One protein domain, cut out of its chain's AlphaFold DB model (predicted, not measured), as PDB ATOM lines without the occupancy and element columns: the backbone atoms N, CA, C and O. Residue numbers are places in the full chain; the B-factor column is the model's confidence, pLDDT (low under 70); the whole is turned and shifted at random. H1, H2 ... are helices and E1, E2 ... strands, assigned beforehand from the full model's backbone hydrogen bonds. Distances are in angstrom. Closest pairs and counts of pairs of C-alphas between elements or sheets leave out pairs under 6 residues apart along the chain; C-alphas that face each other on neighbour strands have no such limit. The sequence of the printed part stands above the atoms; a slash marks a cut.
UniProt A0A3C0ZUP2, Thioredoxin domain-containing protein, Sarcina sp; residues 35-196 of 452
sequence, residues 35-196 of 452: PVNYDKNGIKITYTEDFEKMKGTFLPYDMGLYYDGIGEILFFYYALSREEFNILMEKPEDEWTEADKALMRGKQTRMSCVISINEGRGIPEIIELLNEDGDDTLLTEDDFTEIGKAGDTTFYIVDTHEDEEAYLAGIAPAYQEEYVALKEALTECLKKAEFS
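AT A GLANCE: This is residues 35 to 196 of the 452 residues of the protein "Thioredoxin domain-containing protein" of Sarcina sp (UniProt A0A3C0ZUP2). What shape do these coordinates make? A twisted sheet of five strands, E3 to E7, has the long helix H6 packed along it, with the short helix H5 just before H6. H2 and H3 lie at one end of the sheet, H4 near the other, and the small hairpin E1 and E2 sits beside the last residues of H6. What is it made of? The printed part has 162 residues, with six named helices and seven named strands in the order E1 E2 H1 E3 E4 H2 H3 E5 H4 E6 E7 H5 H6; its class is mixed, helices and strands. The large sheet runs E3, E4, E5, E7, E6, all antiparallel. How is it spread in space? It is compact, with a radius of gyration of the C-alphas of 16.7 A, and rounded, spanning 46 by 37 by 31 A.

IN THESE COORDINATES: Which elements come first? E1 is residues 35 to 38, beginning at C-alpha 35 (299.730, 323.541, 207.208), and E2 is residues 43 to 46. H1 is residues 49 to 53, E3 residues 57 to 62, 16.3 A, and E4 residues 70 to 78, 26.4 A. What follows them? H2 is residues 82 to 89, H3 residues 98 to 107, 14.0 A, and E5 residues 108 to 117, 26.9 A, with C-alpha 108 at (296.595, 344.963, 218.590). H4 is residues 123 to 130, E6 residues 144 to 150, 17.1 A, and E7 residues 153 to 158, 15.5 A. What comes last? H5 is residues 164 to 170 and H6 residues 173 to 190, 25.9 A, ending at C-alpha 190 (290.743, 330.712, 204.801).

HOW THE PARTS SIT: How are the strands paired? In the hairpin E3 and E4, N 61 and O 74 are 2.7 A apart, within hydrogen-bond range; so are N 111 and O 75 of E5 and E4, at 2.7 A. N 117 of E5 and O 154 of E7 are 2.8 A apart, and in the hairpin E6 and E7 N 147 and O 155 are 2.8 A apart. E5, H4 and E6 form a split strand-helix-strand unit, two strands running the same way with E7 between them, and its crossover is right-handed. Which helices are on this sheet? H5 and H6 on one face make two layers, a sheet and its helices. H6 lies over E4 at a height over the sheet of 9.1 A and runs along the strands, at 22 degrees to E4 on the local plane; its closest C-alphas to E5 are Lys 183 and Met 111, 6.0 A. H2, H3 and H4 each only graze the sheet. Which helices meet? H1 touches H6, whose residues 181 to 185 alone take part; the closest C-alphas are Asp 50 and Leu 182, 6.6 A. H3 touches H5 at a steep tilt of 45 degrees, opposite ways, with C-alphas Gly 106 and Gly 170 closest at 6.3 A, while H4 touches no helix. What of the first strands and the helix backbones? In the antiparallel hairpin E1 and E2, N 36 and O 45 are 2.8 A apart, and residues 43 to 44 of E2 pair with residues 194 to 195. Every O i to N i+4 pair is within hydrogen-bond range in H1, H2, H3, H4 and H5, and 13 of 14 in H6.

THE WHOLE: How far does it reach? The two C-alphas farthest apart are those of Thr 97 and Gly 151, 47.5 A. Is it continuous? The printed part has no cut, and the link H4 to E6, residues 131 to 143, is long. Where is confidence low? The mean pLDDT of the printed part is 82.6, and 22 residues are under 70, among them residues 63 to 69 and 132 to 138.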
ATOM      1  N   PRO A  35     301.061 323.315 206.656       87.56
ATOM      2  CA  PRO A  35     299.730 323.541 207.208       87.56
ATOM      3  C   PRO A  35     299.751 323.629 208.738       87.56
ATOM      4  O   PRO A  35     300.429 322.844 209.403       87.56
ATOM      5  N   VAL A  36     298.957 324.544 209.291       88.12
ATOM      6  CA  VAL A  36     298.663 324.639 210.726       88.12
ATOM      7  C   VAL A  36     297.287 324.028 210.973       88.12
ATOM      8  O   VAL A  36     296.320 324.399 210.304       88.12
ATOM      9  N   ASN A  37     297.211 323.087 211.915       85.56
ATOM     10  CA  ASN A  37     295.972 322.408 212.282       85.56
ATOM     11  C   ASN A  37     295.311 323.110 213.474       85.56
ATOM     12  O   ASN A  37     295.962 323.339 214.493       85.56
ATOM     13  N   TYR A  38     294.017 323.383 213.349       84.12
ATOM     14  CA  TYR A  38     293.132 323.844 214.414       84.12
ATOM     15  C   TYR A  38     292.090 322.752 214.652       84.12
ATOM     16  O   TYR A  38     290.927 322.864 214.262       84.12
ATOM     17  N   ASP A  39     292.557 321.623 215.192       73.38
ATOM     18  CA  ASP A  39     291.792 320.372 215.251       73.38
ATOM     19  C   ASP A  39     290.502 320.508 216.078       73.38
ATOM     20  O   ASP A  39     289.493 319.883 215.744       73.38
ATOM     21  N   LYS A  40     290.489 321.381 217.100       71.88
ATOM     22  CA  LYS A  40     289.288 321.643 217.915       71.88
ATOM     23  C   LYS A  40     288.161 322.280 217.107       71.88
ATOM     24  O   LYS A  40     286.994 322.048 217.384       71.88
ATOM     25  N   ASN A  41     288.523 323.054 216.091       78.31
ATOM     26  CA  ASN A  41     287.610 323.715 215.172       78.31
ATOM     27  C   ASN A  41     287.565 323.038 213.796       78.31
ATOM     28  O   ASN A  41     286.945 323.572 212.890       78.31
ATOM     29  N   GLY A  42     288.221 321.892 213.591       86.44
ATOM     30  CA  GLY A  42     288.139 321.146 212.331       86.44
ATOM     31  C   GLY A  42     288.623 321.917 211.095       86.44
ATOM     32  O   GLY A  42     288.121 321.697 209.994       86.44
ATOM     33  N   ILE A  43     289.583 322.832 211.246       90.00
ATOM     34  CA  ILE A  43     290.120 323.620 210.131       90.00
ATOM     35  C   ILE A  43     291.638 323.516 210.071       90.00
ATOM     36  O   ILE A  43     292.343 323.572 211.076       90.00
ATOM     37  N   LYS A  44     292.164 323.379 208.858       92.94
ATOM     38  CA  LYS A  44     293.598 323.364 208.590       92.94
ATOM     39  C   LYS A  44     293.944 324.422 207.558       92.94
ATOM     40  O   LYS A  44     293.425 324.420 206.442       92.94
ATOM     41  N   ILE A  45     294.850 325.320 207.936       93.62
ATOM     42  CA  ILE A  45     295.186 326.512 207.159       93.62
ATOM     43  C   ILE A  45     296.628 326.416 206.678       93.62
ATOM     44  O   ILE A  45     297.547 326.206 207.466       93.62
ATOM     45  N   THR A  46     296.839 326.618 205.378       94.12
ATOM     46  CA  THR A  46     298.181 326.792 204.809       94.12
ATOM     47  C   THR A  46     298.417 328.272 204.534       94.12
ATOM     48  O   THR A  46     297.802 328.847 203.633       94.12
ATOM     49  N   TYR A  47     299.302 328.889 205.313       93.06
ATOM     50  CA  TYR A  47     299.629 330.309 205.195       93.06
ATOM     51  C   TYR A  47     300.589 330.594 204.031       93.06
ATOM     52  O   TYR A  47     301.410 329.748 203.656       93.06
ATOM     53  N   THR A  48     300.488 331.796 203.455       93.00
ATOM     54  CA  THR A  48     301.407 332.281 202.413       93.00
ATOM     55  C   THR A  48     302.771 332.672 202.994       93.00
ATOM     56  O   THR A  48     302.949 332.790 204.206       93.00
ATOM     57  N   GLU A  49     303.745 332.929 202.112       91.94
ATOM     58  CA  GLU A  49     305.060 333.468 202.498       91.94
ATOM     59  C   GLU A  49     304.992 334.830 203.204       91.94
ATOM     60  O   GLU A  49     305.953 335.206 203.877       91.94
ATOM     61  N   ASP A  50     303.879 335.557 203.086       91.44
ATOM     62  CA  ASP A  50     303.704 336.862 203.726       91.44
ATOM     63  C   ASP A  50     303.689 336.727 205.256       91.44
ATOM     64  O   ASP A  50     304.346 337.504 205.948       91.44
ATOM     65  N   PHE A  51     303.051 335.677 205.788       91.31
ATOM     66  CA  PHE A  51     303.011 335.386 207.230       91.31
ATOM     67  C   PHE A  51     304.357 334.916 207.786       91.31
ATOM     68  O   PHE A  51     304.642 335.102 208.965       91.31
ATOM     69  N   GLU A  52     305.207 334.311 206.954       89.06
ATOM     70  CA  GLU A  52     306.559 333.918 207.366       89.06
ATOM     71  C   GLU A  52     307.513 335.126 207.412       89.06
ATOM     72  O   GLU A  52     308.434 335.166 208.228       89.06
ATOM     73  N   LYS A  53     307.296 336.123 206.542       89.75
ATOM     74  CA  LYS A  53     308.172 337.299 206.373       89.75
ATOM     75  C   LYS A  53     307.670 338.563 207.076       89.75
ATOM     76  O   LYS A  53     308.336 339.597 206.972       89.75
ATOM     77  N   MET A  54     306.526 338.494 207.752       92.81
ATOM     78  CA  MET A  54     305.929 339.624 208.463       92.81
ATOM     79  C   MET A  54     306.885 340.228 209.502       92.81
ATOM     80  O   MET A  54     307.684 339.534 210.137       92.81
ATOM     81  N   LYS A  55     306.792 341.542 209.684       92.81
ATOM     82  CA  LYS A  55     307.499 342.306 210.713       92.81
ATOM     83  C   LYS A  55     306.729 342.303 212.025       92.81
ATOM     84  O   LYS A  55     307.358 342.335 213.078       92.81
ATOM     85  N   GLY A  56     305.401 342.358 211.951       91.94
ATOM     86  CA  GLY A  56     304.499 342.295 213.091       91.94
ATOM     87  C   GLY A  56     304.399 340.887 213.668       91.94
ATOM     88  O   GLY A  56     305.064 339.949 213.223       91.94
ATOM     89  N   THR A  57     303.544 340.733 214.670       90.50
ATOM     90  CA  THR A  57     303.262 339.439 215.288       90.50
ATOM     91  C   THR A  57     301.833 339.039 214.970       90.50
ATOM     92  O   THR A  57     300.894 339.726 215.351       90.50
ATOM     93  N   PHE A  58     301.667 337.919 214.276       89.44
ATOM     94  CA  PHE A  58     300.367 337.308 214.022       89.44
ATOM     95  C   PHE A  58     300.110 336.185 215.024       89.44
ATOM     96  O   PHE A  58     301.001 335.367 215.287       89.44
ATOM     97  N   LEU A  59     298.904 336.163 215.584       85.44
ATOM     98  CA  LEU A  59     298.501 335.208 216.601       85.44
ATOM     99  C   LEU A  59     297.098 334.655 216.306       85.44
ATOM    100  O   LEU A  59     296.104 335.299 216.641       85.44
ATOM    101  N   PRO A  60     297.004 333.466 215.692       85.62
ATOM    102  CA  PRO A  60     295.760 332.719 215.659       85.62
ATOM    103  C   PRO A  60     295.480 332.118 217.043       85.62
ATOM    104  O   PRO A  60     296.382 331.577 217.686       85.62
ATOM    105  N   TYR A  61     294.231 332.195 217.483       76.25
ATOM    106  CA  TYR A  61     293.757 331.637 218.738       76.25
ATOM    107  C   TYR A  61     292.523 330.781 218.479       76.25
ATOM    108  O   TYR A  61     291.447 331.285 218.164       76.25
ATOM    109  N   ASP A  62     292.711 329.469 218.574       75.69
ATOM    110  CA  ASP A  62     291.631 328.493 218.538       75.69
ATOM    111  C   ASP A  62     291.005 328.444 219.929       75.69
ATOM    112  O   ASP A  62     291.582 327.872 220.859       75.69
ATOM    113  N   MET A  63     289.838 329.080 220.068       65.50
ATOM    114  CA  MET A  63     289.120 329.153 221.340       65.50
ATOM    115  C   MET A  63     288.741 327.753 221.840       65.50
ATOM    116  O   MET A  63     288.488 327.567 223.026       65.50
ATOM    117  N   GLY A  64     288.721 326.746 220.957       57.09
ATOM    118  CA  GLY A  64     288.417 325.372 221.326       57.09
ATOM    119  C   GLY A  64     287.008 325.174 221.865       57.09
ATOM    120  O   GLY A  64     286.754 324.170 222.522       57.09
ATOM    121  N   LEU A  65     286.122 326.133 221.602       53.03
ATOM    122  CA  LEU A  65     284.795 326.245 222.189       53.03
ATOM    123  C   LEU A  65     283.748 325.387 221.486       53.03
ATOM    124  O   LEU A  65     282.586 325.740 221.578       53.03
ATOM    125  N   TYR A  66     284.117 324.286 220.813       53.88
ATOM    126  CA  TYR A  66     283.153 323.426 220.110       53.88
ATOM    127  C   TYR A  66     282.271 322.614 221.069       53.88
ATOM    128  O   TYR A  66     282.237 321.388 221.059       53.88
ATOM    129  N   TYR A  67     281.564 323.323 221.928       51.69
ATOM    130  CA  TYR A  67     280.618 322.857 222.906       51.69
ATOM    131  C   TYR A  67     279.272 323.450 222.474       51.69
ATOM    132  O   TYR A  67     279.171 324.625 222.133       51.69
ATOM    133  N   ASP A  68     278.277 322.582 222.315       59.53
ATOM    134  CA  ASP A  68     276.966 322.875 221.719       59.53
ATOM    135  C   ASP A  68     276.951 323.271 220.224       59.53
ATOM    136  O   ASP A  68     276.034 323.956 219.753       59.53
ATOM    137  N   GLY A  69     277.947 322.821 219.456       68.81
ATOM    138  CA  GLY A  69     277.942 322.902 217.991       68.81
ATOM    139  C   GLY A  69     278.419 324.228 217.398       68.81
ATOM    140  O   GLY A  69     278.176 324.467 216.216       68.81
ATOM    141  N   ILE A  70     279.089 325.081 218.176       75.62
ATOM    142  CA  ILE A  70     279.667 326.349 217.708       75.62
ATOM    143  C   ILE A  70     281.157 326.341 218.002       75.62
ATOM    144  O   ILE A  70     281.530 326.080 219.129       75.62
ATOM    145  N   GLY A  71     282.024 326.651 217.047       77.75
ATOM    146  CA  GLY A  71     283.452 326.829 217.319       77.75
ATOM    147  C   GLY A  71     283.956 328.165 216.806       77.75
ATOM    148  O   GLY A  71     283.455 328.666 215.805       77.75
ATOM    149  N   GLU A  72     284.956 328.733 217.480       81.06
ATOM    150  CA  GLU A  72     285.523 330.035 217.129       81.06
ATOM    151  C   GLU A  72     287.052 329.983 217.009       81.06
ATOM    152  O   GLU A  72     287.743 329.396 217.850       81.06
ATOM    153  N   ILE A  73     287.581 330.639 215.974       84.81
ATOM    154  CA  ILE A  73     289.000 330.972 215.852       84.81
ATOM    155  C   ILE A  73     289.149 332.468 215.623       84.81
ATOM    156  O   ILE A  73     288.628 333.027 214.655       84.81
ATOM    157  N   LEU A  74     289.946 333.095 216.478       84.25
ATOM    158  CA  LEU A  74     290.274 334.508 216.405       84.25
ATOM    159  C   LEU A  74     291.669 334.686 215.814       84.25
ATOM    160  O   LEU A  74     292.625 334.042 216.239       84.25
ATOM    161  N   PHE A  75     291.814 335.582 214.844       88.19
ATOM    162  CA  PHE A  75     293.104 335.884 214.233       88.19
ATOM    163  C   PHE A  75     293.532 337.292 214.619       88.19
ATOM    164  O   PHE A  75     292.948 338.264 214.146       88.19
ATOM    165  N   PHE A  76     294.558 337.417 215.458       87.62
ATOM    166  CA  PHE A  76     295.073 338.709 215.907       87.62
ATOM    167  C   PHE A  76     296.338 339.115 215.173       87.62
ATOM    168  O   PHE A  76     297.183 338.287 214.830       87.62
ATOM    169  N   TYR A  77     296.497 340.422 215.009       90.31
ATOM    170  CA  TYR A  77     297.743 341.027 214.578       90.31
ATOM    171  C   TYR A  77     298.182 342.097 215.558       90.31
ATOM    172  O   TYR A  77     297.387 342.927 215.996       90.31
ATOM    173  N   TYR A  78     299.473 342.070 215.859       90.56
ATOM    174  CA  TYR A  78     300.152 343.040 216.688       90.56
ATOM    175  C   TYR A  78     301.183 343.774 215.836       90.56
ATOM    176  O   TYR A  78     302.103 343.156 215.293       90.56
ATOM    177  N   ALA A  79     301.094 345.100 215.778       93.00
ATOM    178  CA  ALA A  79     302.107 345.984 215.201       93.00
ATOM    179  C   ALA A  79     303.345 346.104 216.119       93.00
ATOM    180  O   ALA A  79     303.787 347.203 216.464       93.00
ATOM    181  N   LEU A  80     303.869 344.951 216.535       89.94
ATOM    182  CA  LEU A  80     305.044 344.739 217.370       89.94
ATOM    183  C   LEU A  80     305.871 343.619 216.748       89.94
ATOM    184  O   LEU A  80     305.325 342.595 216.322       89.94
ATOM    185  N   SER A  81     307.191 343.788 216.726       89.12
ATOM    186  CA  SER A  81     308.070 342.683 216.355       89.12
ATOM    187  C   SER A  81     307.923 341.519 217.329       89.12
ATOM    188  O   SER A  81     307.540 341.690 218.488       89.12
ATOM    189  N   ARG A  82     308.274 340.312 216.877       84.31
ATOM    190  CA  ARG A  82     308.191 339.119 217.725       84.31
ATOM    191  C   ARG A  82     309.037 339.229 218.996       84.31
ATOM    192  O   ARG A  82     308.661 338.678 220.023       84.31
ATOM    193  N   GLU A  83     310.170 339.925 218.926       85.62
ATOM    194  CA  GLU A  83     311.034 340.175 220.083       85.62
ATOM    195  C   GLU A  83     310.359 341.113 221.089       85.62
ATOM    196  O   GLU A  83     310.275 340.773 222.265       85.62
ATOM    197  N   GLU A  84     309.806 342.240 220.630       86.31
ATOM    198  CA  GLU A  84     309.073 343.186 221.487       86.31
ATOM    199  C   GLU A  84     307.844 342.538 222.130       86.31
ATOM    200  O   GLU A  84     307.613 342.710 223.326       86.31
ATOM    201  N   PHE A  85     307.087 341.758 221.353       85.12
ATOM    202  CA  PHE A  85     305.935 341.011 221.850       85.12
ATOM    203  C   PHE A  85     306.350 340.004 222.931       85.12
ATOM    204  O   PHE A  85     305.770 339.991 224.011       85.12
ATOM    205  N   ASN A  86     307.390 339.202 222.684       82.25
ATOM    206  CA  ASN A  86     307.865 338.214 223.654       82.25
ATOM    207  C   ASN A  86     308.373 338.863 224.950       82.25
ATOM    208  O   ASN A  86     308.039 338.380 226.024       82.25
ATOM    209  N   ILE A  87     309.135 339.961 224.863       82.69
ATOM    210  CA  ILE A  87     309.618 340.697 226.046       82.69
ATOM    211  C   ILE A  87     308.446 341.128 226.928       82.69
ATOM    212  O   ILE A  87     308.535 341.080 228.153       82.69
ATOM    213  N   LEU A  88     307.352 341.562 226.307       78.25
ATOM    214  CA  LEU A  88     306.172 341.977 227.040       78.25
ATOM    215  C   LEU A  88     305.416 340.786 227.644       78.25
ATOM    216  O   LEU A  88     305.001 340.853 228.795       78.25
ATOM    217  N   MET A  89     305.282 339.694 226.895       74.19
ATOM    218  CA  MET A  89     304.617 338.471 227.353       74.19
ATOM    219  C   MET A  89     305.383 337.733 228.460       74.19
ATOM    220  O   MET A  89     304.784 336.985 229.223       74.19
ATOM    221  N   GLU A  90     306.701 337.921 228.558       78.75
ATOM    222  CA  GLU A  90     307.526 337.347 229.630       78.75
ATOM    223  C   GLU A  90     307.424 338.121 230.955       78.75
ATOM    224  O   GLU A  90     307.829 337.593 231.994       78.75
ATOM    225  N   LYS A  91     306.887 339.351 230.953       75.00
ATOM    226  CA  LYS A  91     306.613 340.085 232.196       75.00
ATOM    227  C   LYS A  91     305.404 339.473 232.917       75.00
ATOM    228  O   LYS A  91     304.349 339.366 232.288       75.00
ATOM    229  N   PRO A  92     305.511 339.178 234.227       69.06
ATOM    230  CA  PRO A  92     304.352 338.865 235.061       69.06
ATOM    231  C   PRO A  92     303.278 339.948 234.930       69.06
ATOM    232  O   PRO A  92     303.600 341.134 234.873       69.06
ATOM    233  N   GLU A  93     302.008 339.554 234.859       57.56
ATOM    234  CA  GLU A  93     300.891 340.475 234.606       57.56
ATOM    235  C   GLU A  93     300.789 341.589 235.663       57.56
ATOM    236  O   GLU A  93     300.530 342.749 235.337       57.56
ATOM    237  N   ASP A  94     301.079 341.270 236.924       68.06
ATOM    238  CA  ASP A  94     301.112 342.216 238.042       68.06
ATOM    239  C   ASP A  94     302.265 343.236 237.950       68.06
ATOM    240  O   ASP A  94     302.251 344.259 238.641       68.06
ATOM    241  N   GLU A  95     303.224 343.017 237.046       74.69
ATOM    242  CA  GLU A  95     304.309 343.946 236.720       74.69
ATOM    243  C   GLU A  95     304.023 344.814 235.477       74.69
ATOM    244  O   GLU A  95     304.846 345.663 235.110       74.69
ATOM    245  N   TRP A  96     302.870 344.649 234.815       74.12
ATOM    246  CA  TRP A  96     302.513 345.461 233.650       74.12
ATOM    247  C   TRP A  96     302.169 346.893 234.053       74.12
ATOM    248  O   TRP A  96     301.210 347.173 234.773       74.12
ATOM    249  N   THR A  97     302.929 347.840 233.511       81.00
ATOM    250  CA  THR A  97     302.649 349.263 233.693       81.00
ATOM    251  C   THR A  97     301.451 349.704 232.846       81.00
ATOM    252  O   THR A  97     301.108 349.084 231.841       81.00
ATOM    253  N   GLU A  98     300.840 350.845 233.169       73.12
ATOM    254  CA  GLU A  98     299.802 351.432 232.301       73.12
ATOM    255  C   GLU A  98     300.315 351.746 230.887       73.12
ATOM    256  O   GLU A  98     299.548 351.715 229.925       73.12
ATOM    257  N   ALA A  99     301.620 351.995 230.739       75.94
ATOM    258  CA  ALA A  99     302.253 352.154 229.436       75.94
ATOM    259  C   ALA A  99     302.317 350.827 228.662       75.94
ATOM    260  O   ALA A  99     302.048 350.825 227.466       75.94
ATOM    261  N   ASP A 100     302.616 349.717 229.341       74.62
ATOM    262  CA  ASP A 100     302.614 348.369 228.758       74.62
ATOM    263  C   ASP A 100     301.197 347.987 228.277       74.62
ATOM    264  O   ASP A 100     301.003 347.589 227.127       74.62
ATOM    265  N   LYS A 101     300.172 348.227 229.109       70.12
ATOM    266  CA  LYS A 101     298.762 347.987 228.748       70.12
ATOM    267  C   LYS A 101     298.293 348.877 227.594       70.12
ATOM    268  O   LYS A 101     297.606 348.414 226.687       70.12
ATOM    269  N   ALA A 102     298.651 350.163 227.615       70.25
ATOM    270  CA  ALA A 102     298.314 351.094 226.539       70.25
ATOM    271  C   ALA A 102     299.025 350.740 225.226       70.25
ATOM    272  O   ALA A 102     298.428 350.876 224.159       70.25
ATOM    273  N   LEU A 103     300.270 350.261 225.303       73.75
ATOM    274  CA  LEU A 103     301.004 349.757 224.150       73.75
ATOM    275  C   LEU A 103     300.274 348.564 223.529       73.75
ATOM    276  O   LEU A 103     300.063 348.573 222.324       73.75
ATOM    277  N   MET A 104     299.821 347.593 224.327       72.56
ATOM    278  CA  MET A 104     299.077 346.443 223.799       72.56
ATOM    279  C   MET A 104     297.756 346.839 223.158       72.56
ATOM    280  O   MET A 104     297.535 346.529 221.990       72.56
ATOM    281  N   ARG A 105     296.930 347.619 223.867       68.62
ATOM    282  CA  ARG A 105     295.652 348.105 223.326       68.62
ATOM    283  C   ARG A 105     295.827 348.894 222.027       68.62
ATOM    284  O   ARG A 105     295.015 348.772 221.127       68.62
ATOM    285  N   GLY A 106     296.886 349.699 221.923       75.19
ATOM    286  CA  GLY A 106     297.148 350.531 220.746       75.19
ATOM    287  C   GLY A 106     297.903 349.836 219.610       75.19
ATOM    288  O   GLY A 106     298.154 350.471 218.584       75.19
ATOM    289  N   LYS A 107     298.341 348.584 219.790       82.38
ATOM    290  CA  LYS A 107     299.117 347.837 218.786       82.38
ATOM    291  C   LYS A 107     298.459 346.548 218.343       82.38
ATOM    292  O   LYS A 107     299.005 345.922 217.446       82.38
ATOM    293  N   GLN A 108     297.322 346.178 218.914       84.81
ATOM    294  CA  GLN A 108     296.595 344.963 218.590       84.81
ATOM    295  C   GLN A 108     295.317 345.269 217.807       84.81
ATOM    296  O   GLN A 108     294.660 346.275 218.053       84.81
ATOM    297  N   THR A 109     294.941 344.364 216.910       85.88
ATOM    298  CA  THR A 109     293.603 344.308 216.308       85.88
ATOM    299  C   THR A 109     293.239 342.870 215.942       85.88
ATOM    300  O   THR A 109     294.123 342.020 215.757       85.88
ATOM    301  N   ARG A 110     291.941 342.594 215.810       84.62
ATOM    302  CA  ARG A 110     291.425 341.363 215.214       84.62
ATOM    303  C   ARG A 110     291.426 341.506 213.690       84.62
ATOM    304  O   ARG A 110     290.808 342.396 213.122       84.62
ATOM    305  N   MET A 111     292.153 340.631 213.007       87.31
ATOM    306  CA  MET A 111     292.186 340.584 211.543       87.31
ATOM    307  C   MET A 111     290.950 339.912 210.955       87.31
ATOM    308  O   MET A 111     290.477 340.317 209.898       87.31
ATOM    309  N   SER A 112     290.498 338.833 211.593       89.00
ATOM    310  CA  SER A 112     289.390 338.000 211.134       89.00
ATOM    311  C   SER A 112     288.880 337.141 212.288       89.00
ATOM    312  O   SER A 112     289.638 336.816 213.208       89.00
ATOM    313  N   CYS A 113     287.627 336.712 212.182       88.69
ATOM    314  CA  CYS A 113     287.048 335.634 212.973       88.69
ATOM    315  C   CYS A 113     286.585 334.512 212.032       88.69
ATOM    316  O   CYS A 113     286.116 334.788 210.924       88.69
ATOM    317  N   VAL A 114     286.762 333.258 212.449       90.06
ATOM    318  CA  VAL A 114     286.105 332.103 211.831       90.06
ATOM    319  C   VAL A 114     285.165 331.482 212.843       90.06
ATOM    320  O   VAL A 114     285.600 331.139 213.939       90.06
ATOM    321  N   ILE A 115     283.913 331.287 212.434       86.88
ATOM    322  CA  ILE A 115     282.907 330.566 213.208       86.88
ATOM    323  C   ILE A 115     282.535 329.278 212.476       86.88
ATOM    324  O   ILE A 115     282.233 329.287 211.281       86.88
ATOM    325  N   SER A 116     282.559 328.159 213.191       85.81
ATOM    326  CA  SER A 116     282.010 326.880 212.751       85.81
ATOM    327  C   SER A 116     280.651 326.648 213.415       85.81
ATOM    328  O   SER A 116     280.492 326.938 214.595       85.81
ATOM    329  N   ILE A 117     279.657 326.179 212.655       83.75
ATOM    330  CA  ILE A 117     278.269 325.983 213.109       83.75
ATOM    331  C   ILE A 117     277.808 324.570 212.742       83.75
ATOM    332  O   ILE A 117     277.953 324.157 211.589       83.75
ATOM    333  N   ASN A 118     277.216 323.855 213.696       79.25
ATOM    334  CA  ASN A 118     276.678 322.500 213.566       79.25
ATOM    335  C   ASN A 118     275.416 322.314 214.438       79.25
ATOM    336  O   ASN A 118     274.782 323.285 214.841       79.25
ATOM    337  N   GLU A 119     275.006 321.063 214.676       68.50
ATOM    338  CA  GLU A 119     273.838 320.654 215.472       68.50
ATOM    339  C   GLU A 119     272.506 321.203 214.939       68.50
ATOM    340  O   GLU A 119     271.514 321.318 215.652       68.50
ATOM    341  N   GLY A 120     272.462 321.514 213.640       66.94
ATOM    342  CA  GLY A 120     271.274 322.062 212.985       66.94
ATOM    343  C   GLY A 120     270.996 323.531 213.310       66.94
ATOM    344  O   GLY A 120     269.940 324.029 212.916       66.94
ATOM    345  N   ARG A 121     271.929 324.224 213.979       73.62
ATOM    346  CA  ARG A 121     271.842 325.662 214.244       73.62
ATOM    347  C   ARG A 121     271.947 326.468 212.952       73.62
ATOM    348  O   ARG A 121     272.664 326.104 212.015       73.62
ATOM    349  N   GLY A 122     271.221 327.580 212.900       79.31
ATOM    350  CA  GLY A 122     271.257 328.527 211.786       79.31
ATOM    351  C   GLY A 122     271.957 329.829 212.162       79.31
ATOM    352  O   GLY A 122     271.996 330.196 213.332       79.31
ATOM    353  N   ILE A 123     272.430 330.576 211.160       82.88
ATOM    354  CA  ILE A 123     273.013 331.917 211.347       82.88
ATOM    355  C   ILE A 123     272.138 332.833 212.232       82.88
ATOM    356  O   ILE A 123     272.711 333.480 213.098       82.88
ATOM    357  N   PRO A 124     270.790 332.868 212.125       80.44
ATOM    358  CA  PRO A 124     269.972 333.725 212.992       80.44
ATOM    359  C   PRO A 124     270.122 333.441 214.491       80.44
ATOM    360  O   PRO A 124     270.148 334.368 215.288       80.44
ATOM    361  N   GLU A 125     270.240 332.167 214.864       73.25
ATOM    362  CA  GLU A 125     270.449 331.747 216.252       73.25
ATOM    363  C   GLU A 125     271.850 332.134 216.732       73.25
ATOM    364  O   GLU A 125     272.025 332.596 217.852       73.25
ATOM    365  N   ILE A 126     272.854 332.014 215.859       75.56
ATOM    366  CA  ILE A 126     274.223 332.438 216.168       75.56
ATOM    367  C   ILE A 126     274.314 333.955 216.308       75.56
ATOM    368  O   ILE A 126     274.965 334.442 217.220       75.56
ATOM    369  N   ILE A 127     273.633 334.708 215.447       76.38
ATOM    370  CA  ILE A 127     273.515 336.160 215.573       76.38
ATOM    371  C   ILE A 127     272.865 336.516 216.906       76.38
ATOM    372  O   ILE A 127     273.363 337.409 217.576       76.38
ATOM    373  N   GLU A 128     271.794 335.829 217.312       71.38
ATOM    374  CA  GLU A 128     271.169 336.045 218.622       71.38
ATOM    375  C   GLU A 128     272.171 335.816 219.760       71.38
ATOM    376  O   GLU A 128     272.291 336.671 220.629       71.38
ATOM    377  N   LEU A 129     272.962 334.742 219.708       67.69
ATOM    378  CA  LEU A 129     273.995 334.459 220.710       67.69
ATOM    379  C   LEU A 129     275.142 335.481 220.719       67.69
ATOM    380  O   LEU A 129     275.656 335.804 221.782       67.69
ATOM    381  N   LEU A 130     275.568 335.972 219.552       68.50
ATOM    382  CA  LEU A 130     276.719 336.875 219.430       68.50
ATOM    383  C   LEU A 130     276.363 338.351 219.643       68.50
ATOM    384  O   LEU A 130     277.216 339.125 220.067       68.50
ATOM    385  N   ASN A 131     275.126 338.749 219.338       70.38
ATOM    386  CA  ASN A 131     274.652 340.131 219.448       70.38
ATOM    387  C   ASN A 131     274.011 340.459 220.795       70.38
ATOM    388  O   ASN A 131     273.505 341.573 220.955       70.38
ATOM    389  N   GLU A 132     273.941 339.520 221.739       47.47
ATOM    390  CA  GLU A 132     273.134 339.716 222.943       47.47
ATOM    391  C   GLU A 132     273.606 340.894 223.828       47.47
ATOM    392  O   GLU A 132     272.863 341.299 224.727       47.47
ATOM    393  N   ASP A 133     274.767 341.526 223.558       44.81
ATOM    394  CA  ASP A 133     275.460 342.343 224.559       44.81
ATOM    395  C   ASP A 133     276.222 343.556 224.005       44.81
ATOM    396  O   ASP A 133     277.375 343.476 223.593       44.81
ATOM    397  N   GLY A 134     275.588 344.728 224.110       42.38
ATOM    398  CA  GLY A 134     276.254 346.018 224.349       42.38
ATOM    399  C   GLY A 134     277.171 346.602 223.269       42.38
ATOM    400  O   GLY A 134     277.692 347.692 223.501       42.38
ATOM    401  N   ASP A 135     277.363 345.938 222.131       41.41
ATOM    402  CA  ASP A 135     278.120 346.476 220.999       41.41
ATOM    403  C   ASP A 135     277.212 347.306 220.070       41.41
ATOM    404  O   ASP A 135     276.083 346.918 219.758       41.41
ATOM    405  N   ASP A 136     277.699 348.467 219.626       44.62
ATOM    406  CA  ASP A 136     276.973 349.345 218.699       44.62
ATOM    407  C   ASP A 136     276.973 348.772 217.262       44.62
ATOM    408  O   ASP A 136     276.187 349.211 216.413       44.62
ATOM    409  N   THR A 137     277.818 347.770 216.984       56.47
ATOM    410  CA  THR A 137     277.897 347.054 215.703       56.47
ATOM    411  C   THR A 137     277.296 345.655 215.798       56.47
ATOM    412  O   THR A 137     277.991 344.661 215.978       56.47
ATOM    413  N   LEU A 138     275.973 345.581 215.650       69.25
ATOM    414  CA  LEU A 138     275.248 344.312 215.586       69.25
ATOM    415  C   LEU A 138     275.613 343.542 214.311       69.25
ATOM    416  O   LEU A 138     275.460 344.069 213.207       69.25
ATOM    417  N   LEU A 139     276.006 342.278 214.469       79.56
ATOM    418  CA  LEU A 139     276.195 341.348 213.362       79.56
ATOM    419  C   LEU A 139     274.868 341.088 212.646       79.56
ATOM    420  O   LEU A 139     273.793 341.016 213.247       79.56
ATOM    421  N   THR A 140     274.953 340.896 211.344       86.25
ATOM    422  CA  THR A 140     273.844 340.563 210.457       86.25
ATOM    423  C   THR A 140     274.196 339.333 209.632       86.25
ATOM    424  O   THR A 140     275.348 338.919 209.580       86.25
ATOM    425  N   GLU A 141     273.213 338.731 208.960       87.06
ATOM    426  CA  GLU A 141     273.480 337.571 208.095       87.06
ATOM    427  C   GLU A 141     274.492 337.890 206.980       87.06
ATOM    428  O   GLU A 141     275.242 337.007 206.572       87.06
ATOM    429  N   ASP A 142     274.547 339.147 206.527       90.38
ATOM    430  CA  ASP A 142     275.468 339.603 205.478       90.38
ATOM    431  C   ASP A 142     276.939 339.606 205.937       90.38
ATOM    432  O   ASP A 142     277.842 339.576 205.098       90.38
ATOM    433  N   ASP A 143     277.187 339.580 207.250       88.88
ATOM    434  CA  ASP A 143     278.535 339.552 207.828       88.88
ATOM    435  C   ASP A 143     279.154 338.146 207.813       88.88
ATOM    436  O   ASP A 143     280.348 337.979 208.068       88.88
ATOM    437  N   PHE A 144     278.365 337.119 207.476       91.62
ATOM    438  CA  PHE A 144     278.795 335.725 207.432       91.62
ATOM    439  C   PHE A 144     279.116 335.300 206.000       91.62
ATOM    440  O   PHE A 144     278.246 335.156 205.142       91.62
ATOM    441  N   THR A 145     280.386 334.997 205.743       95.31
ATOM    442  CA  THR A 145     280.837 334.442 204.463       95.31
ATOM    443  C   THR A 145     281.158 332.959 204.609       95.31
ATOM    444  O   THR A 145     282.173 332.608 205.207       95.31
ATOM    445  N   GLU A 146     280.331 332.079 204.031       95.81
ATOM    446  CA  GLU A 146     280.598 330.630 204.001       95.81
ATOM    447  C   GLU A 146     281.931 330.346 203.282       95.81
ATOM    448  O   GLU A 146     282.132 330.752 202.133       95.81
ATOM    449  N   ILE A 147     282.834 329.626 203.948       96.50
ATOM    450  CA  ILE A 147     284.144 329.226 203.409       96.50
ATOM    451  C   ILE A 147     284.294 327.716 203.212       96.50
ATOM    452  O   ILE A 147     285.177 327.297 202.466       96.50
ATOM    453  N   GLY A 148     283.428 326.895 203.813       94.62
ATOM    454  CA  GLY A 148     283.454 325.449 203.604       94.62
ATOM    455  C   GLY A 148     282.489 324.658 204.478       94.62
ATOM    456  O   GLY A 148     281.772 325.218 205.307       94.62
ATOM    457  N   LYS A 149     282.478 323.334 204.272       93.62
ATOM    458  CA  LYS A 149     281.651 322.360 205.004       93.62
ATOM    459  C   LYS A 149     282.409 321.062 205.248       93.62
ATOM    460  O   LYS A 149     283.162 320.621 204.376       93.62
ATOM    461  N   ALA A 150     282.151 320.427 206.385       90.62
ATOM    462  CA  ALA A 150     282.601 319.076 206.705       90.62
ATOM    463  C   ALA A 150     281.557 318.381 207.591       90.62
ATOM    464  O   ALA A 150     281.197 318.899 208.645       90.62
ATOM    465  N   GLY A 151     281.050 317.226 207.150       87.12
ATOM    466  CA  GLY A 151     279.893 316.595 207.795       87.12
ATOM    467  C   GLY A 151     278.697 317.555 207.825       87.12
ATOM    468  O   GLY A 151     278.370 318.165 206.805       87.12
ATOM    469  N   ASP A 152     278.106 317.722 209.006       85.56
ATOM    470  CA  ASP A 152     277.017 318.675 209.271       85.56
ATOM    471  C   ASP A 152     277.519 320.071 209.705       85.56
ATOM    472  O   ASP A 152     276.727 320.981 209.942       85.56
ATOM    473  N   THR A 153     278.841 320.270 209.767       87.75
ATOM    474  CA  THR A 153     279.455 321.543 210.170       87.75
ATOM    475  C   THR A 153     279.667 322.462 208.970       87.75
ATOM    476  O   THR A 153     280.234 322.054 207.951       87.75
ATOM    477  N   THR A 154     279.263 323.725 209.098       91.56
ATOM    478  CA  THR A 154     279.542 324.794 208.128       91.56
ATOM    479  C   THR A 154     280.460 325.846 208.737       91.56
ATOM    480  O   THR A 154     280.286 326.223 209.892       91.56
ATOM    481  N   PHE A 155     281.422 326.332 207.957       92.94
ATOM    482  CA  PHE A 155     282.451 327.274 208.388       92.94
ATOM    483  C   PHE A 155     282.242 328.631 207.727       92.94
ATOM    484  O   PHE A 155     282.045 328.701 206.510       92.94
ATOM    485  N   TYR A 156     282.346 329.698 208.512       93.44
ATOM    486  CA  TYR A 156     282.123 331.072 208.082       93.44
ATOM    487  C   TYR A 156     283.289 331.958 208.495       93.44
ATOM    488  O   TYR A 156     283.779 331.852 209.614       93.44
ATOM    489  N   ILE A 157     283.705 332.861 207.611       93.75
ATOM    490  CA  ILE A 157     284.390 334.087 208.033       93.75
ATOM    491  C   ILE A 157     283.313 335.046 208.522       93.75
ATOM    492  O   ILE A 157     282.300 335.201 207.838       93.75
ATOM    493  N   VAL A 158     283.547 335.685 209.666       88.75
ATOM    494  CA  VAL A 158     282.641 336.693 210.223       88.75
ATOM    495  C   VAL A 158     283.325 338.052 210.204       88.75
ATOM    496  O   VAL A 158     284.417 338.206 210.767       88.75
ATOM    497  N   ASP A 159     282.698 339.017 209.532       84.50
ATOM    498  CA  ASP A 159     283.073 340.421 209.655       84.50
ATOM    499  C   ASP A 159     282.538 340.958 210.979       84.50
ATOM    500  O   ASP A 159     281.359 340.844 211.287       84.50
ATOM    501  N   THR A 160     283.436 341.493 211.792       74.50
ATOM    502  CA  THR A 160     283.121 341.951 213.149       74.50
ATOM    503  C   THR A 160     283.170 343.469 213.265       74.50
ATOM    504  O   THR A 160     283.151 343.991 214.372       74.50
ATOM    505  N   HIS A 161     283.232 344.171 212.124       74.44
ATOM    506  CA  HIS A 161     283.173 345.635 212.033       74.44
ATOM    507  C   HIS A 161     284.238 346.361 212.867       74.44
ATOM    508  O   HIS A 161     284.017 347.477 213.335       74.44
ATOM    509  N   GLU A 162     285.412 345.746 213.034       76.06
ATOM    510  CA  GLU A 162     286.562 346.365 213.704       76.06
ATOM    511  C   GLU A 162     286.876 347.736 213.085       76.06
ATOM    512  O   GLU A 162     286.924 347.868 211.856       76.06
ATOM    513  N   ASP A 163     287.151 348.745 213.921       81.19
ATOM    514  CA  ASP A 163     287.537 350.087 213.465       81.19
ATOM    515  C   ASP A 163     288.970 350.077 212.898       81.19
ATOM    516  O   ASP A 163     289.955 350.495 213.521       81.19
ATOM    517  N   GLU A 164     289.086 349.538 211.684       85.38
ATOM    518  CA  GLU A 164     290.338 349.391 210.951       85.38
ATOM    519  C   GLU A 164     290.984 350.755 210.681       85.38
ATOM    520  O   GLU A 164     292.208 350.883 210.749       85.38
ATOM    521  N   GLU A 165     290.182 351.794 210.427       87.19
ATOM    522  CA  GLU A 165     290.688 353.145 210.184       87.19
ATOM    523  C   GLU A 165     291.386 353.700 211.435       87.19
ATOM    524  O   GLU A 165     292.525 354.178 211.346       87.19
ATOM    525  N   ALA A 166     290.756 353.583 212.609       86.81
ATOM    526  CA  ALA A 166     291.360 353.999 213.871       86.81
ATOM    527  C   ALA A 166     292.608 353.174 214.214       86.81
ATOM    528  O   ALA A 166     293.624 353.743 214.637       86.81
ATOM    529  N   TYR A 167     292.575 351.855 213.994       86.62
ATOM    530  CA  TYR A 167     293.731 350.990 214.223       86.62
ATOM    531  C   TYR A 167     294.921 351.380 213.334       86.62
ATOM    532  O   TYR A 167     296.025 351.621 213.835       86.62
ATOM    533  N   LEU A 168     294.704 351.515 212.021       90.69
ATOM    534  CA  LEU A 168     295.747 351.900 211.070       90.69
ATOM    535  C   LEU A 168     296.339 353.273 211.415       90.69
ATOM    536  O   LEU A 168     297.562 353.441 211.375       90.69
ATOM    537  N   ALA A 169     295.510 354.234 211.835       90.12
ATOM    538  CA  ALA A 169     295.966 355.550 212.286       90.12
ATOM    539  C   ALA A 169     296.864 355.494 213.544       90.12
ATOM    540  O   ALA A 169     297.701 356.381 213.739       90.12
ATOM    541  N   GLY A 170     296.726 354.457 214.380       88.25
ATOM    542  CA  GLY A 170     297.480 354.256 215.625       88.25
ATOM    543  C   GLY A 170     298.842 353.555 215.481       88.25
ATOM    544  O   GLY A 170     299.626 353.494 216.443       88.25
ATOM    545  N   ILE A 171     299.173 353.032 214.296       91.56
ATOM    546  CA  ILE A 171     300.389 352.234 214.062       91.56
ATOM    547  C   ILE A 171     301.331 352.867 213.029       91.56
ATOM    548  O   ILE A 171     300.969 353.780 212.292       91.56
ATOM    549  N   ALA A 172     302.591 352.416 212.992       91.69
ATOM    550  CA  ALA A 172     303.580 352.971 212.068       91.69
ATOM    551  C   ALA A 172     303.300 352.533 210.613       91.69
ATOM    552  O   ALA A 172     302.894 351.387 210.412       91.69
ATOM    553  N   PRO A 173     303.612 353.359 209.588       92.81
ATOM    554  CA  PRO A 173     303.286 353.062 208.185       92.81
ATOM    555  C   PRO A 173     303.772 351.696 207.682       92.81
ATOM    556  O   PRO A 173     303.083 351.026 206.923       92.81
ATOM    557  N   ALA A 174     304.933 351.242 208.161       91.06
ATOM    558  CA  ALA A 174     305.489 349.943 207.786       91.06
ATOM    559  C   ALA A 174     304.631 348.744 208.235       91.06
ATOM    560  O   ALA A 174     304.737 347.693 207.607       91.06
ATOM    561  N   TYR A 175     303.835 348.893 209.299       94.19
ATOM    562  CA  TYR A 175     302.881 347.888 209.775       94.19
ATOM    563  C   TYR A 175     301.488 348.081 209.161       94.19
ATOM    564  O   TYR A 175     300.744 347.116 209.059       94.19
ATOM    565  N   GLN A 176     301.139 349.295 208.714       94.25
ATOM    566  CA  GLN A 176     299.872 349.558 208.015       94.25
ATOM    567  C   GLN A 176     299.807 348.797 206.687       94.25
ATOM    568  O   GLN A 176     298.882 348.025 206.459       94.25
ATOM    569  N   GLU A 177     300.821 348.980 205.832       92.88
ATOM    570  CA  GLU A 177     300.902 348.297 204.530       92.88
ATOM    571  C   GLU A 177     300.939 346.771 204.695       92.88
ATOM    572  O   GLU A 177     300.328 346.038 203.920       92.88
ATOM    573  N   GLU A 178     301.640 346.296 205.725       94.81
ATOM    574  CA  GLU A 178     301.735 344.874 206.044       94.81
ATOM    575  C   GLU A 178     300.403 344.298 206.535       94.81
ATOM    576  O   GLU A 178     299.998 343.247 206.051       94.81
ATOM    577  N   TYR A 179     299.710 344.980 207.452       94.56
ATOM    578  CA  TYR A 179     298.416 344.538 207.973       94.56
ATOM    579  C   TYR A 179     297.397 344.331 206.850       94.56
ATOM    580  O   TYR A 179     296.783 343.268 206.780       94.56
ATOM    581  N   VAL A 180     297.260 345.308 205.943       93.38
ATOM    582  CA  VAL A 180     296.310 345.227 204.819       93.38
ATOM    583  C   VAL A 180     296.628 344.019 203.935       93.38
ATOM    584  O   VAL A 180     295.744 343.215 203.643       93.38
ATOM    585  N   ALA A 181     297.904 343.833 203.579       94.06
ATOM    586  CA  ALA A 181     298.334 342.696 202.767       94.06
ATOM    587  C   ALA A 181     298.093 341.347 203.469       94.06
ATOM    588  O   ALA A 181     297.617 340.398 202.845       94.06
ATOM    589  N   LEU A 182     298.389 341.253 204.770       95.19
ATOM    590  CA  LEU A 182     298.162 340.036 205.548       95.19
ATOM    591  C   LEU A 182     296.670 339.739 205.731       95.19
ATOM    592  O   LEU A 182     296.303 338.568 205.749       95.19
ATOM    593  N   LYS A 183     295.803 340.753 205.858       93.38
ATOM    594  CA  LYS A 183     294.348 340.562 205.998       93.38
ATOM    595  C   LYS A 183     293.758 339.966 204.727       93.38
ATOM    596  O   LYS A 183     293.082 338.943 204.794       93.38
ATOM    597  N   GLU A 184     294.115 340.519 203.570       93.62
ATOM    598  CA  GLU A 184     293.735 339.954 202.271       93.62
ATOM    599  C   GLU A 184     294.280 338.527 202.089       93.62
ATOM    600  O   GLU A 184     293.545 337.618 201.687       93.62
ATOM    601  N   ALA A 185     295.554 338.300 202.430       95.19
ATOM    602  CA  ALA A 185     296.170 336.979 202.352       95.19
ATOM    603  C   ALA A 185     295.488 335.967 203.290       95.19
ATOM    604  O   ALA A 185     295.261 334.826 202.884       95.19
ATOM    605  N   LEU A 186     295.110 336.377 204.508       95.12
ATOM    606  CA  LEU A 186     294.388 335.542 205.469       95.12
ATOM    607  C   LEU A 186     293.051 335.086 204.890       95.12
ATOM    608  O   LEU A 186     292.762 333.892 204.903       95.12
ATOM    609  N   THR A 187     292.262 336.009 204.337       94.88
ATOM    610  CA  THR A 187     290.980 335.683 203.702       94.88
ATOM    611  C   THR A 187     291.157 334.653 202.583       94.88
ATOM    612  O   THR A 187     290.383 333.701 202.482       94.88
ATOM    613  N   GLU A 188     292.193 334.791 201.754       95.81
ATOM    614  CA  GLU A 188     292.473 333.835 200.679       95.81
ATOM    615  C   GLU A 188     292.984 332.479 201.182       95.81
ATOM    616  O   GLU A 188     292.680 331.452 200.569       95.81
ATOM    617  N   CYS A 189     293.731 332.453 202.288       95.50
ATOM    618  CA  CYS A 189     294.106 331.222 202.983       95.50
ATOM    619  C   CYS A 189     292.876 330.508 203.554       95.50
ATOM    620  O   CYS A 189     292.736 329.303 203.365       95.50
ATOM    621  N   LEU A 190     291.963 331.245 204.192       96.12
ATOM    622  CA  LEU A 190     290.743 330.712 204.801       96.12
ATOM    623  C   LEU A 190     289.783 330.118 203.764       96.12
ATOM    624  O   LEU A 190     289.289 329.011 203.947       96.12
ATOM    625  N   LYS A 191     289.596 330.784 202.618       95.81
ATOM    626  CA  LYS A 191     288.806 330.245 201.493       95.81
ATOM    627  C   LYS A 191     289.389 328.967 200.874       95.81
ATOM    628  O   LYS A 191     288.692 328.273 200.139       95.81
ATOM    629  N   LYS A 192     290.678 328.692 201.094       96.12
ATOM    630  CA  LYS A 192     291.396 327.506 200.588       96.12
ATOM    631  C   LYS A 192     291.732 326.511 201.698       96.12
ATOM    632  O   LYS A 192     292.480 325.568 201.439       96.12
ATOM    633  N   ALA A 193     291.236 326.743 202.911       96.50
ATOM    634  CA  ALA A 193     291.482 325.868 204.037       96.50
ATOM    635  C   ALA A 193     290.907 324.469 203.773       96.50
ATOM    636  O   ALA A 193     289.977 324.281 202.984       96.50
ATOM    637  N   GLU A 194     291.490 323.477 204.433       96.00
ATOM    638  CA  GLU A 194     290.921 322.137 204.489       96.00
ATOM    639  C   GLU A 194     290.006 322.053 205.711       96.00
ATOM    640  O   GLU A 194     290.392 322.480 206.801       96.00
ATOM    641  N   PHE A 195     288.818 321.478 205.533       94.25
ATOM    642  CA  PHE A 195     287.815 321.339 206.586       94.25
ATOM    643  C   PHE A 195     287.620 319.866 206.953       94.25
ATOM    644  O   PHE A 195     287.561 318.994 206.080       94.25
ATOM    645  N   SER A 196     287.492 319.599 208.245       90.19
ATOM    646  CA  SER A 196     287.135 318.313 208.838       90.19
ATOM    647  C   SER A 196     286.081 318.528 209.920       90.19
ATOM    648  O   SER A 196     285.829 319.655 210.335       90.19
TER     649      SER A 196